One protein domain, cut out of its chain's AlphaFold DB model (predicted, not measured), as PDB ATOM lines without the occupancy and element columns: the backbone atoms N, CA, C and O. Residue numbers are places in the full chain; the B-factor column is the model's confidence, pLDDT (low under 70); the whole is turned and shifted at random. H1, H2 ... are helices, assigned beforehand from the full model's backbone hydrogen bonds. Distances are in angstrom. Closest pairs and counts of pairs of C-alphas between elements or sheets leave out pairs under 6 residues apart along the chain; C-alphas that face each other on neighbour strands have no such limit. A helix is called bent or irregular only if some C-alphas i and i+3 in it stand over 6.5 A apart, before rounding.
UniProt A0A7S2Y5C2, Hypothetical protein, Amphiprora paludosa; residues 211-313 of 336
ATOM      1  N   PRO A 211      98.486 107.323 157.925       87.56
ATOM      2  CA  PRO A 211      97.434 108.324 157.721       87.56
ATOM      3  C   PRO A 211      96.584 108.699 158.943       87.56
ATOM      4  O   PRO A 211      95.788 109.632 158.851       87.56
ATOM      5  N   SER A 212      96.666 107.941 160.037       87.62
ATOM      6  CA  SER A 212      96.010 108.237 161.317       87.62
ATOM      7  C   SER A 212      96.819 109.192 162.195       87.62
ATOM      8  O   SER A 212      96.260 109.798 163.099       87.62
ATOM      9  N   LYS A 213      98.124 109.314 161.940       88.62
ATOM     10  CA  LYS A 213      99.053 110.127 162.729       88.62
ATOM     11  C   LYS A 213      99.450 111.418 162.027       88.62
ATOM     12  O   LYS A 213     100.405 112.037 162.470       88.62
ATOM     13  N   TYR A 214      98.809 111.779 160.915       89.38
ATOM     14  CA  TYR A 214      99.180 112.984 160.176       89.38
ATOM     15  C   TYR A 214      99.123 114.216 161.088       89.38
ATOM     16  O   TYR A 214      98.163 114.347 161.848       89.38
ATOM     17  N   PRO A 215     100.138 115.096 161.024       86.12
ATOM     18  CA  PRO A 215     100.108 116.358 161.747       86.12
ATOM     19  C   PRO A 215      98.907 117.189 161.296       86.12
ATOM     20  O   PRO A 215      98.430 117.078 160.158       86.12
ATOM     21  N   ASP A 216      98.421 118.023 162.205       83.31
ATOM     22  CA  ASP A 216      97.206 118.814 162.033       83.31
ATOM     23  C   ASP A 216      97.483 120.099 161.238       83.31
ATOM     24  O   ASP A 216      97.381 121.221 161.729       83.31
ATOM     25  N   PHE A 217      97.892 119.922 159.981       86.00
ATOM     26  CA  PHE A 217      97.977 121.003 159.010       86.00
ATOM     27  C   PHE A 217      96.593 121.316 158.429       86.00
ATOM     28  O   PHE A 217      95.714 120.459 158.327       86.00
ATOM     29  N   VAL A 218      96.399 122.550 157.957       85.94
ATOM     30  CA  VAL A 218      95.106 122.977 157.393       85.94
ATOM     31  C   VAL A 218      94.686 122.077 156.220       85.94
ATOM     32  O   VAL A 218      93.544 121.620 156.164       85.94
ATOM     33  N   PHE A 219      95.612 121.740 155.320       85.94
ATOM     34  CA  PHE A 219      95.315 120.874 154.178       85.94
ATOM     35  C   PHE A 219      95.063 119.408 154.571       85.94
ATOM     36  O   PHE A 219      94.224 118.763 153.947       85.94
ATOM     37  N   THR A 220      95.707 118.864 155.614       87.25
ATOM     38  CA  THR A 220      95.447 117.476 156.054       87.25
ATOM     39  C   THR A 220      94.080 117.325 156.719       87.25
ATOM     40  O   THR A 220      93.510 116.234 156.683       87.25
ATOM     41  N   ARG A 221      93.533 118.412 157.281       86.50
ATOM     42  CA  ARG A 221      92.215 118.439 157.924       86.50
ATOM     43  C   ARG A 221      91.050 118.472 156.933       86.50
ATOM     44  O   ARG A 221      90.018 117.857 157.190       86.50
ATOM     45  N   TYR A 222      91.191 119.208 155.830       87.31
ATOM     46  CA  TYR A 222      90.078 119.488 154.911       87.31
ATOM     47  C   TYR A 222      90.162 118.777 153.554       87.31
ATOM     48  O   TYR A 222      89.150 118.728 152.856       87.31
ATOM     49  N   MET A 223      91.320 118.231 153.162       89.75
ATOM     50  CA  MET A 223      91.494 117.580 151.858       89.75
ATOM     51  C   MET A 223      91.618 116.060 151.940       89.75
ATOM     52  O   MET A 223      92.103 115.474 152.908       89.75
ATOM     53  N   GLU A 224      91.249 115.409 150.838       90.12
ATOM     54  CA  GLU A 224      91.487 113.985 150.660       90.12
ATOM     55  C   GLU A 224      92.981 113.668 150.510       90.12
ATOM     56  O   GLU A 224      93.712 114.268 149.719       90.12
ATOM     57  N   LYS A 225      93.422 112.612 151.196       90.75
ATOM     58  CA  LYS A 225      94.822 112.155 151.214       90.75
ATOM     59  C   LYS A 225      95.373 111.844 149.816       90.75
ATOM     60  O   LYS A 225      96.534 112.118 149.535       90.75
ATOM     61  N   LYS A 226      94.537 111.307 148.916       92.00
ATOM     62  CA  LYS A 226      94.927 110.997 147.527       92.00
ATOM     63  C   LYS A 226      95.317 112.253 146.744       92.00
ATOM     64  O   LYS A 226      96.258 112.203 145.959       92.00
ATOM     65  N   LYS A 227      94.616 113.368 146.970       92.56
ATOM     66  CA  LYS A 227      94.875 114.652 146.307       92.56
ATOM     67  C   LYS A 227      96.182 115.274 146.790       92.56
ATOM     68  O   LYS A 227      96.961 115.734 145.961       92.56
ATOM     69  N   ILE A 228      96.455 115.197 148.094       93.06
ATOM     70  CA  ILE A 228      97.733 115.638 148.677       93.06
ATOM     71  C   ILE A 228      98.895 114.884 148.016       93.06
ATOM     72  O   ILE A 228      99.820 115.504 147.500       93.06
ATOM     73  N   HIS A 229      98.803 113.552 147.936       94.12
ATOM     74  CA  HIS A 229      99.851 112.726 147.326       94.12
ATOM     75  C   HIS A 229     100.000 112.964 145.821       94.12
ATOM     76  O   HIS A 229     101.124 113.039 145.334       94.12
ATOM     77  N   LEU A 230      98.897 113.140 145.085       94.44
ATOM     78  CA  LEU A 230      98.937 113.499 143.663       94.44
ATOM     79  C   LEU A 230      99.679 114.824 143.438       94.44
ATOM     80  O   LEU A 230     100.491 114.926 142.520       94.44
ATOM     81  N   TYR A 231      99.427 115.819 144.291       94.12
ATOM     82  CA  TYR A 231     100.110 117.106 144.225       94.12
ATOM     83  C   TYR A 231     101.612 116.950 144.484       94.12
ATOM     84  O   TYR A 231     102.424 117.464 143.721       94.12
ATOM     85  N   THR A 232     102.000 116.169 145.497       94.75
ATOM     86  CA  THR A 232     103.415 115.900 145.800       94.75
ATOM     87  C   THR A 232     104.128 115.147 144.675       94.75
ATOM     88  O   THR A 232     105.263 115.491 144.356       94.75
ATOM     89  N   VAL A 233     103.477 114.179 144.017       95.44
ATOM     90  CA  VAL A 233     104.035 113.491 142.831       95.44
ATOM     91  C   VAL A 233     104.295 114.476 141.700       95.44
ATOM     92  O   VAL A 233     105.350 114.444 141.073       95.44
ATOM     93  N   LEU A 234     103.344 115.370 141.449       93.69
ATOM     94  CA  LEU A 234     103.476 116.387 140.416       93.69
ATOM     95  C   LEU A 234     104.596 117.387 140.757       93.69
ATOM     96  O   LEU A 234     105.391 117.724 139.883       93.69
ATOM     97  N   GLN A 235     104.738 117.791 142.024       93.50
ATOM     98  CA  GLN A 235     105.875 118.601 142.483       93.50
ATOM     99  C   GLN A 235     107.214 117.874 142.304       93.50
ATOM    100  O   GLN A 235     108.161 118.473 141.804       93.50
ATOM    101  N   LEU A 236     107.290 116.583 142.647       95.19
ATOM    102  CA  LEU A 236     108.483 115.756 142.428       95.19
ATOM    103  C   LEU A 236     108.838 115.635 140.942       95.19
ATOM    104  O   LEU A 236     110.015 115.662 140.597       95.19
ATOM    105  N   PHE A 237     107.840 115.548 140.060       94.00
ATOM    106  CA  PHE A 237     108.052 115.545 138.613       94.00
ATOM    107  C   PHE A 237     108.682 116.858 138.123       94.00
ATOM    108  O   PHE A 237     109.701 116.820 137.435       94.00
ATOM    109  N   PHE A 238     108.133 118.016 138.512       91.94
ATOM    110  CA  PHE A 238     108.710 119.317 138.146       91.94
ATOM    111  C   PHE A 238     110.099 119.528 138.760       91.94
ATOM    112  O   PHE A 238     111.005 119.986 138.068       91.94
ATOM    113  N   PHE A 239     110.292 119.130 140.021       92.31
ATOM    114  CA  PHE A 239     111.600 119.153 140.676       92.31
ATOM    115  C   PHE A 239     112.623 118.297 139.920       92.31
ATOM    116  O   PHE A 239     113.719 118.766 139.632       92.31
ATOM    117  N   GLY A 240     112.254 117.070 139.539       93.06
ATOM    118  CA  GLY A 240     113.106 116.183 138.751       93.06
ATOM    119  C   GLY A 240     113.458 116.774 137.387       93.06
ATOM    120  O   GLY A 240     114.608 116.701 136.969       93.06
ATOM    121  N   LEU A 241     112.503 117.418 136.714       90.50
ATOM    122  CA  LEU A 241     112.736 118.074 135.427       90.50
ATOM    123  C   LEU A 241     113.750 119.220 135.549       90.50
ATOM    124  O   LEU A 241     114.706 119.279 134.778       90.50
ATOM    125  N   VAL A 242     113.583 120.088 136.549       89.62
ATOM    126  CA  VAL A 242     114.524 121.180 136.840       89.62
ATOM    127  C   VAL A 242     115.902 120.628 137.229       89.62
ATOM    128  O   VAL A 242     116.922 121.098 136.726       89.62
ATOM    129  N   PHE A 243     115.944 119.580 138.058       91.00
ATOM    130  CA  PHE A 243     117.179 118.906 138.463       91.00
ATOM    131  C   PHE A 243     117.931 118.306 137.267       91.00
ATOM    132  O   PHE A 243     119.146 118.461 137.163       91.00
ATOM    133  N   LEU A 244     117.231 117.654 136.337       90.88
ATOM    134  CA  LEU A 244     117.847 117.095 135.132       90.88
ATOM    135  C   LEU A 244     118.466 118.191 134.257       90.88
ATOM    136  O   LEU A 244     119.607 118.045 133.828       90.88
ATOM    137  N   VAL A 245     117.754 119.302 134.045       88.94
ATOM    138  CA  VAL A 245     118.276 120.448 133.279       88.94
ATOM    139  C   VAL A 245     119.531 121.024 133.931       88.94
ATOM    140  O   VAL A 245     120.509 121.287 133.234       88.94
ATOM    141  N   GLN A 246     119.536 121.166 135.259       86.25
ATOM    142  CA  GLN A 246     120.671 121.712 136.003       86.25
ATOM    143  C   GLN A 246     121.929 120.836 135.899       86.25
ATOM    144  O   GLN A 246     123.036 121.358 135.801       86.25
ATOM    145  N   ASN A 247     121.776 119.508 135.902       88.31
ATOM    146  CA  ASN A 247     122.911 118.580 135.828       88.31
ATOM    147  C   ASN A 247     123.500 118.446 134.413       88.31
ATOM    148  O   ASN A 247     124.627 117.980 134.250       88.31
ATOM    149  N   MET A 248     122.764 118.842 133.374       89.69
ATOM    150  CA  MET A 248     123.254 118.791 131.998       89.69
ATOM    151  C   MET A 248     124.049 120.058 131.664       89.69
ATOM    152  O   MET A 248     123.467 121.088 131.341       89.69
ATOM    153  N   SER A 249     125.385 119.971 131.652       83.69
ATOM    154  CA  SER A 249     126.293 121.102 131.357       83.69
ATOM    155  C   SER A 249     125.954 121.880 130.071       83.69
ATOM    156  O   SER A 249     126.144 123.090 130.029       83.69
ATOM    157  N   ALA A 250     125.416 121.218 129.042       82.94
ATOM    158  CA  ALA A 250     125.032 121.874 127.789       82.94
ATOM    159  C   ALA A 250     123.762 122.743 127.898       82.94
ATOM    160  O   ALA A 250     123.574 123.655 127.097       82.94
ATOM    161  N   ILE A 251     122.875 122.443 128.852       83.00
ATOM    162  CA  ILE A 251     121.535 123.048 128.978       83.00
ATOM    163  C   ILE A 251     121.408 123.838 130.292       83.00
ATOM    164  O   ILE A 251     120.475 124.621 130.441       83.00
ATOM    165  N   SER A 252     122.366 123.720 131.217       83.50
ATOM    166  CA  SER A 252     122.343 124.397 132.522       83.50
ATOM    167  C   SER A 252     122.187 125.912 132.405       83.50
ATOM    168  O   SER A 252     121.540 126.529 133.242       83.50
ATOM    169  N   ILE A 253     122.677 126.521 131.321       82.00
ATOM    170  CA  ILE A 253     122.502 127.954 131.072       82.00
ATOM    171  C   ILE A 253     121.015 128.361 130.960       82.00
ATOM    172  O   ILE A 253     120.648 129.475 131.316       82.00
ATOM    173  N   ILE A 254     120.137 127.451 130.520       82.56
ATOM    174  CA  ILE A 254     118.685 127.658 130.349       82.56
ATOM    175  C   ILE A 254     117.916 127.424 131.663       82.56
ATOM    176  O   ILE A 254     116.731 127.750 131.743       82.56
ATOM    177  N   PHE A 255     118.560 126.918 132.719       83.44
ATOM    178  CA  PHE A 255     117.923 126.627 134.010       83.44
ATOM    179  C   PHE A 255     116.989 127.742 134.535       83.44
ATOM    180  O   PHE A 255     115.850 127.420 134.880       83.44
ATOM    181  N   PRO A 256     117.362 129.042 134.518       80.69
ATOM    182  CA  PRO A 256     116.482 130.107 135.006       80.69
ATOM    183  C   PRO A 256     115.159 130.196 134.230       80.69
ATOM    184  O   PRO A 256     114.094 130.400 134.812       80.69
ATOM    185  N   LEU A 257     115.201 129.975 132.911       85.75
ATOM    186  CA  LEU A 257     114.006 129.955 132.063       85.75
ATOM    187  C   LEU A 257     113.118 128.747 132.372       85.75
ATOM    188  O   LEU A 257     111.894 128.859 132.322       85.75
ATOM    189  N   MET A 258     113.718 127.604 132.716       87.00
ATOM    190  CA  MET A 258     112.965 126.419 133.125       87.00
ATOM    191  C   MET A 258     112.220 126.657 134.443       87.00
ATOM    192  O   MET A 258     111.035 126.349 134.543       87.00
ATOM    193  N   THR A 259     112.881 127.265 135.428       85.62
ATOM    194  CA  THR A 259     112.249 127.644 136.700       85.62
ATOM    195  C   THR A 259     111.106 128.636 136.476       85.62
ATOM    196  O   THR A 259     110.030 128.484 137.055       85.62
ATOM    197  N   LEU A 260     111.279 129.603 135.568       87.38
ATOM    198  CA  LEU A 260     110.210 130.528 135.188       87.38
ATOM    199  C   LEU A 260     109.013 129.804 134.550       87.38
ATOM    200  O   LEU A 260     107.871 130.169 134.820       87.38
ATOM    201  N   LEU A 261     109.248 128.753 133.754       89.00
ATOM    202  CA  LEU A 261     108.200 127.942 133.120       89.00
ATOM    203  C   LEU A 261     107.355 127.145 134.135       89.00
ATOM    204  O   LEU A 261     106.207 126.793 133.844       89.00
ATOM    205  N   CYS A 262     107.853 126.918 135.353       89.31
ATOM    206  CA  CYS A 262     107.053 126.319 136.422       89.31
ATOM    207  C   CYS A 262     105.887 127.223 136.869       89.31
ATOM    208  O   CYS A 262     104.855 126.706 137.298       89.31
ATOM    209  N   ILE A 263     105.992 128.550 136.715       88.88
ATOM    210  CA  ILE A 263     104.917 129.498 137.060       88.88
ATOM    211  C   ILE A 263     103.679 129.314 136.163       88.88
ATOM    212  O   ILE A 263     102.600 129.043 136.696       88.88
ATOM    213  N   PRO A 264     103.764 129.394 134.818       90.00
ATOM    214  CA  PRO A 264     102.614 129.124 133.962       90.00
ATOM    215  C   PRO A 264     102.153 127.667 134.063       90.00
ATOM    216  O   PRO A 264     100.957 127.409 133.939       90.00
ATOM    217  N   ALA A 265     103.045 126.711 134.354       89.81
ATOM    218  CA  ALA A 265     102.614 125.353 134.676       89.81
ATOM    219  C   ALA A 265     101.674 125.353 135.898       89.81
ATOM    220  O   ALA A 265     100.580 124.793 135.828       89.81
ATOM    221  N   ARG A 266     102.008 126.069 136.978       91.12
ATOM    222  CA  ARG A 266     101.103 126.251 138.128       91.12
ATOM    223  C   ARG A 266      99.806 126.969 137.760       91.12
ATOM    224  O   ARG A 266      98.757 126.570 138.244       91.12
ATOM    225  N   LEU A 267      99.842 127.984 136.898       89.75
ATOM    226  CA  LEU A 267      98.650 128.772 136.552       89.75
ATOM    227  C   LEU A 267      97.686 128.067 135.585       89.75
ATOM    228  O   LEU A 267      96.483 128.288 135.671       89.75
ATOM    229  N   TYR A 268      98.182 127.225 134.674       90.44
ATOM    230  CA  TYR A 268      97.353 126.625 133.618       90.44
ATOM    231  C   TYR A 268      97.221 125.101 133.719       90.44
ATOM    232  O   TYR A 268      96.176 124.554 133.366       90.44
ATOM    233  N   PHE A 269      98.252 124.397 134.194       90.94
ATOM    234  CA  PHE A 269      98.253 122.933 134.258       90.94
ATOM    235  C   PHE A 269      97.631 122.411 135.561       90.94
ATOM    236  O   PHE A 269      96.780 121.522 135.517       90.94
ATOM    237  N   LEU A 270      97.985 122.983 136.718       90.00
ATOM    238  CA  LEU A 270      97.489 122.529 138.030       90.00
ATOM    239  C   LEU A 270      95.964 122.700 138.214       90.00
ATOM    240  O   LEU A 270      95.333 121.746 138.684       90.00
ATOM    241  N   PRO A 271      95.324 123.808 137.783       91.12
ATOM    242  CA  PRO A 271      93.870 123.981 137.892       91.12
ATOM    243  C   PRO A 271      93.054 122.981 137.067       91.12
ATOM    244  O   PRO A 271      91.836 122.905 137.203       91.12
ATOM    245  N   ARG A 272      93.700 122.193 136.196       90.56
ATOM    246  CA  ARG A 272      93.042 121.125 135.438       90.56
ATOM    247  C   ARG A 272      92.847 119.844 136.258       90.56
ATOM    248  O   ARG A 272      91.985 119.041 135.910       90.56
ATOM    249  N   PHE A 273      93.620 119.656 137.330       89.81
ATOM    250  CA  PHE A 273      93.559 118.480 138.214       89.81
ATOM    251  C   PHE A 273      92.977 118.784 139.602       89.81
ATOM    252  O   PHE A 273      92.456 117.877 140.266       89.81
ATOM    253  N   PHE A 274      93.073 120.043 140.036       92.44
ATOM    254  CA  PHE A 274      92.670 120.508 141.361       92.44
ATOM    255  C   PHE A 274      91.654 121.640 141.262       92.44
ATOM    256  O   PHE A 274      91.721 122.491 140.378       92.44
ATOM    257  N   SER A 275      90.726 121.659 142.212       91.06
ATOM    258  CA  SER A 275      89.787 122.760 142.402       91.06
ATOM    259  C   SER A 275      90.511 123.980 142.978       91.06
ATOM    260  O   SER A 275      91.490 123.833 143.706       91.06
ATOM    261  N   GLY A 276      89.995 125.191 142.743       87.88
ATOM    262  CA  GLY A 276      90.630 126.420 143.247       87.88
ATOM    263  C   GLY A 276      90.820 126.447 144.771       87.88
ATOM    264  O   GLY A 276      91.850 126.898 145.256       87.88
ATOM    265  N   TRP A 277      89.874 125.883 145.531       88.06
ATOM    266  CA  TRP A 277      89.998 125.773 146.987       88.06
ATOM    267  C   TRP A 277      91.023 124.717 147.432       88.06
ATOM    268  O   TRP A 277      91.670 124.904 148.456       88.06
ATOM    269  N   GLU A 278      91.187 123.623 146.675       91.06
ATOM    270  CA  GLU A 278      92.213 122.605 146.948       91.06
ATOM    271  C   GLU A 278      93.605 123.205 146.740       91.06
ATOM    272  O   GLU A 278      94.501 122.979 147.546       91.06
ATOM    273  N   LEU A 279      93.770 123.998 145.677       90.69
ATOM    274  CA  LEU A 279      95.033 124.664 145.373       90.69
ATOM    275  C   LEU A 279      95.364 125.732 146.423       90.69
ATOM    276  O   LEU A 279      96.451 125.695 146.984       90.69
ATOM    277  N   CYS A 280      94.389 126.568 146.794       89.94
ATOM    278  CA  CYS A 280      94.529 127.564 147.863       89.94
ATOM    279  C   CYS A 280      95.022 126.945 149.185       89.94
ATOM    280  O   CYS A 280      95.896 127.501 149.836       89.94
ATOM    281  N   LEU A 281      94.540 125.756 149.562       89.19
ATOM    282  CA  LEU A 281      95.014 125.066 150.770       89.19
ATOM    283  C   LEU A 281      96.434 124.482 150.653       89.19
ATOM    284  O   LEU A 281      97.068 124.238 151.680       89.19
ATOM    285  N   LEU A 282      96.903 124.191 149.437       89.75
ATOM    286  CA  LEU A 282      98.194 123.544 149.177       89.75
ATOM    287  C   LEU A 282      99.331 124.536 148.895       89.75
ATOM    288  O   LEU A 282     100.478 124.220 149.223       89.75
ATOM    289  N   ASP A 283      99.027 125.663 148.244       87.88
ATOM    290  CA  ASP A 283     100.000 126.660 147.775       87.88
ATOM    291  C   ASP A 283      99.555 128.128 147.905       87.88
ATOM    292  O   ASP A 283     100.251 129.004 147.395       87.88
ATOM    293  N   GLY A 284      98.409 128.395 148.540       84.75
ATOM    294  CA  GLY A 284      97.925 129.754 148.783       84.75
ATOM    295  C   GLY A 284      98.645 130.441 149.940       84.75
ATOM    296  O   GLY A 284      99.270 129.791 150.783       84.75
ATOM    297  N   ASP A 285      98.519 131.764 149.988       82.81
ATOM    298  CA  ASP A 285      99.098 132.569 151.061       82.81
ATOM    299  C   ASP A 285      98.342 132.344 152.382       82.81
ATOM    300  O   ASP A 285      97.146 132.031 152.395       82.81
ATOM    301  N   ASP A 286      99.014 132.543 153.521       80.94
ATOM    302  CA  ASP A 286      98.423 132.284 154.844       80.94
ATOM    303  C   ASP A 286      97.124 133.083 155.077       80.94
ATOM    304  O   ASP A 286      96.191 132.587 155.716       80.94
ATOM    305  N   GLU A 287      97.028 134.302 154.532       83.19
ATOM    306  CA  GLU A 287      95.825 135.140 154.609       83.19
ATOM    307  C   GLU A 287      94.661 134.550 153.798       83.19
ATOM    308  O   GLU A 287      93.526 134.489 154.283       83.19
ATOM    309  N   GLU A 288      94.934 134.052 152.589       85.69
ATOM    310  CA  GLU A 288      93.932 133.390 151.751       85.69
ATOM    311  C   GLU A 288      93.427 132.107 152.411       85.69
ATOM    312  O   GLU A 288      92.216 131.868 152.480       85.69
ATOM    313  N   ILE A 289      94.347 131.318 152.972       87.62
ATOM    314  CA  ILE A 289      94.031 130.103 153.722       87.62
ATOM    315  C   ILE A 289      93.184 130.452 154.951       87.62
ATOM    316  O   ILE A 289      92.134 129.842 155.171       87.62
ATOM    317  N   ALA A 290      93.580 131.453 155.743       86.56
ATOM    318  CA  ALA A 290      92.839 131.883 156.929       86.56
ATOM    319  C   ALA A 290      91.427 132.375 156.578       86.56
ATOM    320  O   ALA A 290      90.452 132.023 157.258       86.56
ATOM    321  N   LYS A 291      91.293 133.136 155.489       89.56
ATOM    322  CA  LYS A 291      90.007 133.586 154.950       89.56
ATOM    323  C   LYS A 291      89.142 132.411 154.506       89.56
ATOM    324  O   LYS A 291      87.960 132.354 154.843       89.56
ATOM    325  N   TRP A 292      89.709 131.441 153.794       90.69
ATOM    326  CA  TRP A 292      88.975 130.246 153.388       90.69
ATOM    327  C   TRP A 292      88.491 129.442 154.602       90.69
ATOM    328  O   TRP A 292      87.321 129.054 154.678       90.69
ATOM    329  N   VAL A 293      89.357 129.247 155.600       89.38
ATOM    330  CA  VAL A 293      89.034 128.515 156.834       89.38
ATOM    331  C   VAL A 293      87.935 129.220 157.632       89.38
ATOM    332  O   VAL A 293      87.025 128.555 158.135       89.38
ATOM    333  N   SER A 294      87.983 130.551 157.754       89.00
ATOM    334  CA  SER A 294      86.969 131.318 158.488       89.00
ATOM    335  C   SER A 294      85.594 131.223 157.819       89.00
ATOM    336  O   SER A 294      84.606 130.926 158.500       89.00
ATOM    337  N   LEU A 295      85.538 131.344 156.488       89.88
ATOM    338  CA  LEU A 295      84.319 131.168 155.696       89.88
ATOM    339  C   LEU A 295      83.768 129.745 155.809       89.88
ATOM    340  O   LEU A 295      82.568 129.557 156.022       89.88
ATOM    341  N   LYS A 296      84.635 128.727 155.746       88.69
ATOM    342  CA  LYS A 296      84.224 127.328 155.904       88.69
ATOM    343  C   LYS A 296      83.629 127.072 157.289       88.69
ATOM    344  O   LYS A 296      82.582 126.435 157.392       88.69
ATOM    345  N   ARG A 297      84.247 127.594 158.356       88.56
ATOM    346  CA  ARG A 297      83.713 127.496 159.728       88.56
ATOM    347  C   ARG A 297      82.397 128.250 159.900       88.56
ATOM    348  O   ARG A 297      81.523 127.767 160.614       88.56
ATOM    349  N   ALA A 298      82.244 129.421 159.285       88.81
ATOM    350  CA  ALA A 298      80.991 130.175 159.312       88.81
ATOM    351  C   ALA A 298      79.860 129.411 158.606       88.81
ATOM    352  O   ALA A 298      78.786 129.244 159.179       88.81
ATOM    353  N   SER A 299      80.132 128.857 157.422       88.31
ATOM    354  CA  SER A 299      79.180 128.028 156.675       88.31
ATOM    355  C   SER A 299      78.770 126.770 157.448       88.31
ATOM    356  O   SER A 299      77.580 126.478 157.543       88.31
ATOM    357  N   MET A 300      79.722 126.061 158.067       84.38
ATOM    358  CA  MET A 300      79.407 124.890 158.898       84.38
ATOM    359  C   MET A 300      78.562 125.258 160.122       84.38
ATOM    360  O   MET A 300      77.633 124.529 160.446       84.38
ATOM    361  N   ARG A 301      78.839 126.395 160.779       83.62
ATOM    362  CA  ARG A 301      78.001 126.887 161.886       83.62
ATOM    363  C   ARG A 301      76.584 127.206 161.418       83.62
ATOM    364  O   ARG A 301      75.641 126.748 162.043       83.62
ATOM    365  N   SER A 302      76.433 127.926 160.308       83.81
ATOM    366  CA  SER A 302      75.114 128.250 159.748       83.81
ATOM    367  C   SER A 302      74.302 126.998 159.396       83.81
ATOM    368  O   SER A 302      73.113 126.962 159.691       83.81
ATOM    369  N   LEU A 303      74.936 125.957 158.845       80.94
ATOM    370  CA  LEU A 303      74.283 124.668 158.591       80.94
ATOM    371  C   LEU A 303      73.843 123.970 159.885       80.94
ATOM    372  O   LEU A 303      72.731 123.464 159.948       80.94
ATOM    373  N   MET A 304      74.685 123.971 160.924       73.75
ATOM    374  CA  MET A 304      74.350 123.357 162.215       73.75
ATOM    375  C   MET A 304      73.200 124.082 162.930       73.75
ATOM    376  O   MET A 304      72.299 123.423 163.438       73.75
ATOM    377  N   PHE A 305      73.204 125.420 162.946       68.94
ATOM    378  CA  PHE A 305      72.128 126.210 163.561       68.94
ATOM    379  C   PHE A 305      70.828 126.142 162.751       68.94
ATOM    380  O   PHE A 305      69.777 125.900 163.328       68.94
ATOM    381  N   GLY A 306      70.893 126.218 161.417       60.16
ATOM    382  CA  GLY A 306      69.706 126.048 160.572       60.16
ATOM    383  C   GLY A 306      69.087 124.649 160.667       60.16
ATOM    384  O   GLY A 306      67.874 124.494 160.543       60.16
ATOM    385  N   GLN A 307      69.897 123.620 160.936       57.88
ATOM    386  CA  GLN A 307      69.399 122.267 161.174       57.88
ATOM    387  C   GLN A 307      68.816 122.097 162.588       57.88
ATOM    388  O   GLN A 307      67.836 121.370 162.745       57.88
ATOM    389  N   ALA A 308      69.352 122.798 163.592       55.91
ATOM    390  CA  ALA A 308      68.782 122.842 164.940       55.91
ATOM    391  C   ALA A 308      67.403 123.524 164.962       55.91
ATOM    392  O   ALA A 308      66.483 122.983 165.572       55.91
ATOM    393  N   ASP A 309      67.232 124.624 164.224       53.88
ATOM    394  CA  ASP A 309      65.940 125.311 164.095       53.88
ATOM    395  C   ASP A 309      64.904 124.420 163.390       53.88
ATOM    396  O   ASP A 309      63.785 124.272 163.875       53.88
ATOM    397  N   SER A 310      65.296 123.704 162.326       51.62
ATOM    398  CA  SER A 310      64.400 122.750 161.647       51.62
ATOM    399  C   SER A 310      64.010 121.540 162.512       51.62
ATOM    400  O   SER A 310      62.932 120.970 162.345       51.62
ATOM    401  N   PHE A 311      64.876 121.137 163.451       49.06
ATOM    402  CA  PHE A 311      64.594 120.035 164.372       49.06
ATOM    403  C   PHE A 311      63.683 120.497 165.517       49.06
ATOM    404  O   PHE A 311      62.736 119.785 165.854       49.06
ATOM    405  N   ALA A 312      63.899 121.710 166.039       51.44
ATOM    406  CA  ALA A 312      63.017 122.351 167.012       51.44
ATOM    407  C   ALA A 312      61.600 122.552 166.446       51.44
ATOM    408  O   ALA A 312      60.624 122.207 167.111       51.44
ATOM    409  N   GLU A 313      61.488 122.986 165.188       47.12
ATOM    410  CA  GLU A 313      60.213 123.183 164.483       47.12
ATOM    411  C   GLU A 313      59.505 121.856 164.134       47.12
ATOM    412  O   GLU A 313      58.283 121.803 164.051       47.12
TER     413      GLU A 313
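This is residues 211 to 313 of the 336 residues of the protein "Hypothetical protein" of Amphiprora paludosa (UniProt A0A7S2Y5C2). Look for a long, single-helix arm, H5, at one end and a helical hairpin of H2 and H3 at the other, with the short helices H1 and H4 at the junction between them; residues 297 to 313 of H5 stick out free. The printed part has 103 residues with five named helices, H1 to H5 in order along the chain, and no named strand: all helix. It is only just extended, close to loose, with a radius of gyration of the C-alphas of 19.6 A, and spans 74 by 28 by 22 A.

Find C-alpha 286 at (98.423, 132.284, 154.844); from there H5, residues 286 to 313, runs 40.4 A to C-alpha 313 at (60.213, 123.183, 164.483). Before it come H4, residues 276 to 283, and H3, residues 252 to 272, 29.6 A long. H3 is irregular, with C-alphas 253 and 256 7.5 A apart, and has a kink of 44 degrees near residue 266. H2, residues 225 to 247, runs 32.7 A from C-alpha 225 at (94.822, 112.155, 151.214), and H1 is residues 218 to 222.

Start at H5, which touches H4 with residues 288 to 292 alone; their closest C-alphas, Leu 281 and Ile 289, are 5.9 A apart, at a steep tilt of 46 degrees, opposite ways. H1 only just touches H4, with 3 pairs of C-alphas within 8 A, the closest Phe 219 and Leu 281 at 5.4 A. H4 is close to but not clearly touching H2, C-alphas 228 and 282 being closest at 7.9 A, and H3, C-alphas 271 and 279 at 7.6 A. H2 touches H3 in a hairpin, with residues 238 to 246 of H2 alone, at a shallow tilt of 20 degrees, opposite ways; the closest C-alphas, Gln 246 and Ser 252, are 4.7 A apart. H5 is apart from H2 and H3. Every O i to N i+4 pair is within hydrogen-bond range in H1, H2, H4 and H5, and 10 of 17 are in H3.

The C-alphas farthest apart, Ala 250 and Glu 313, are 74.5 A from each other. The printed part has no cut, and the four links between helices are tight. In the B-factor column, residues 305 to 313 are under 70.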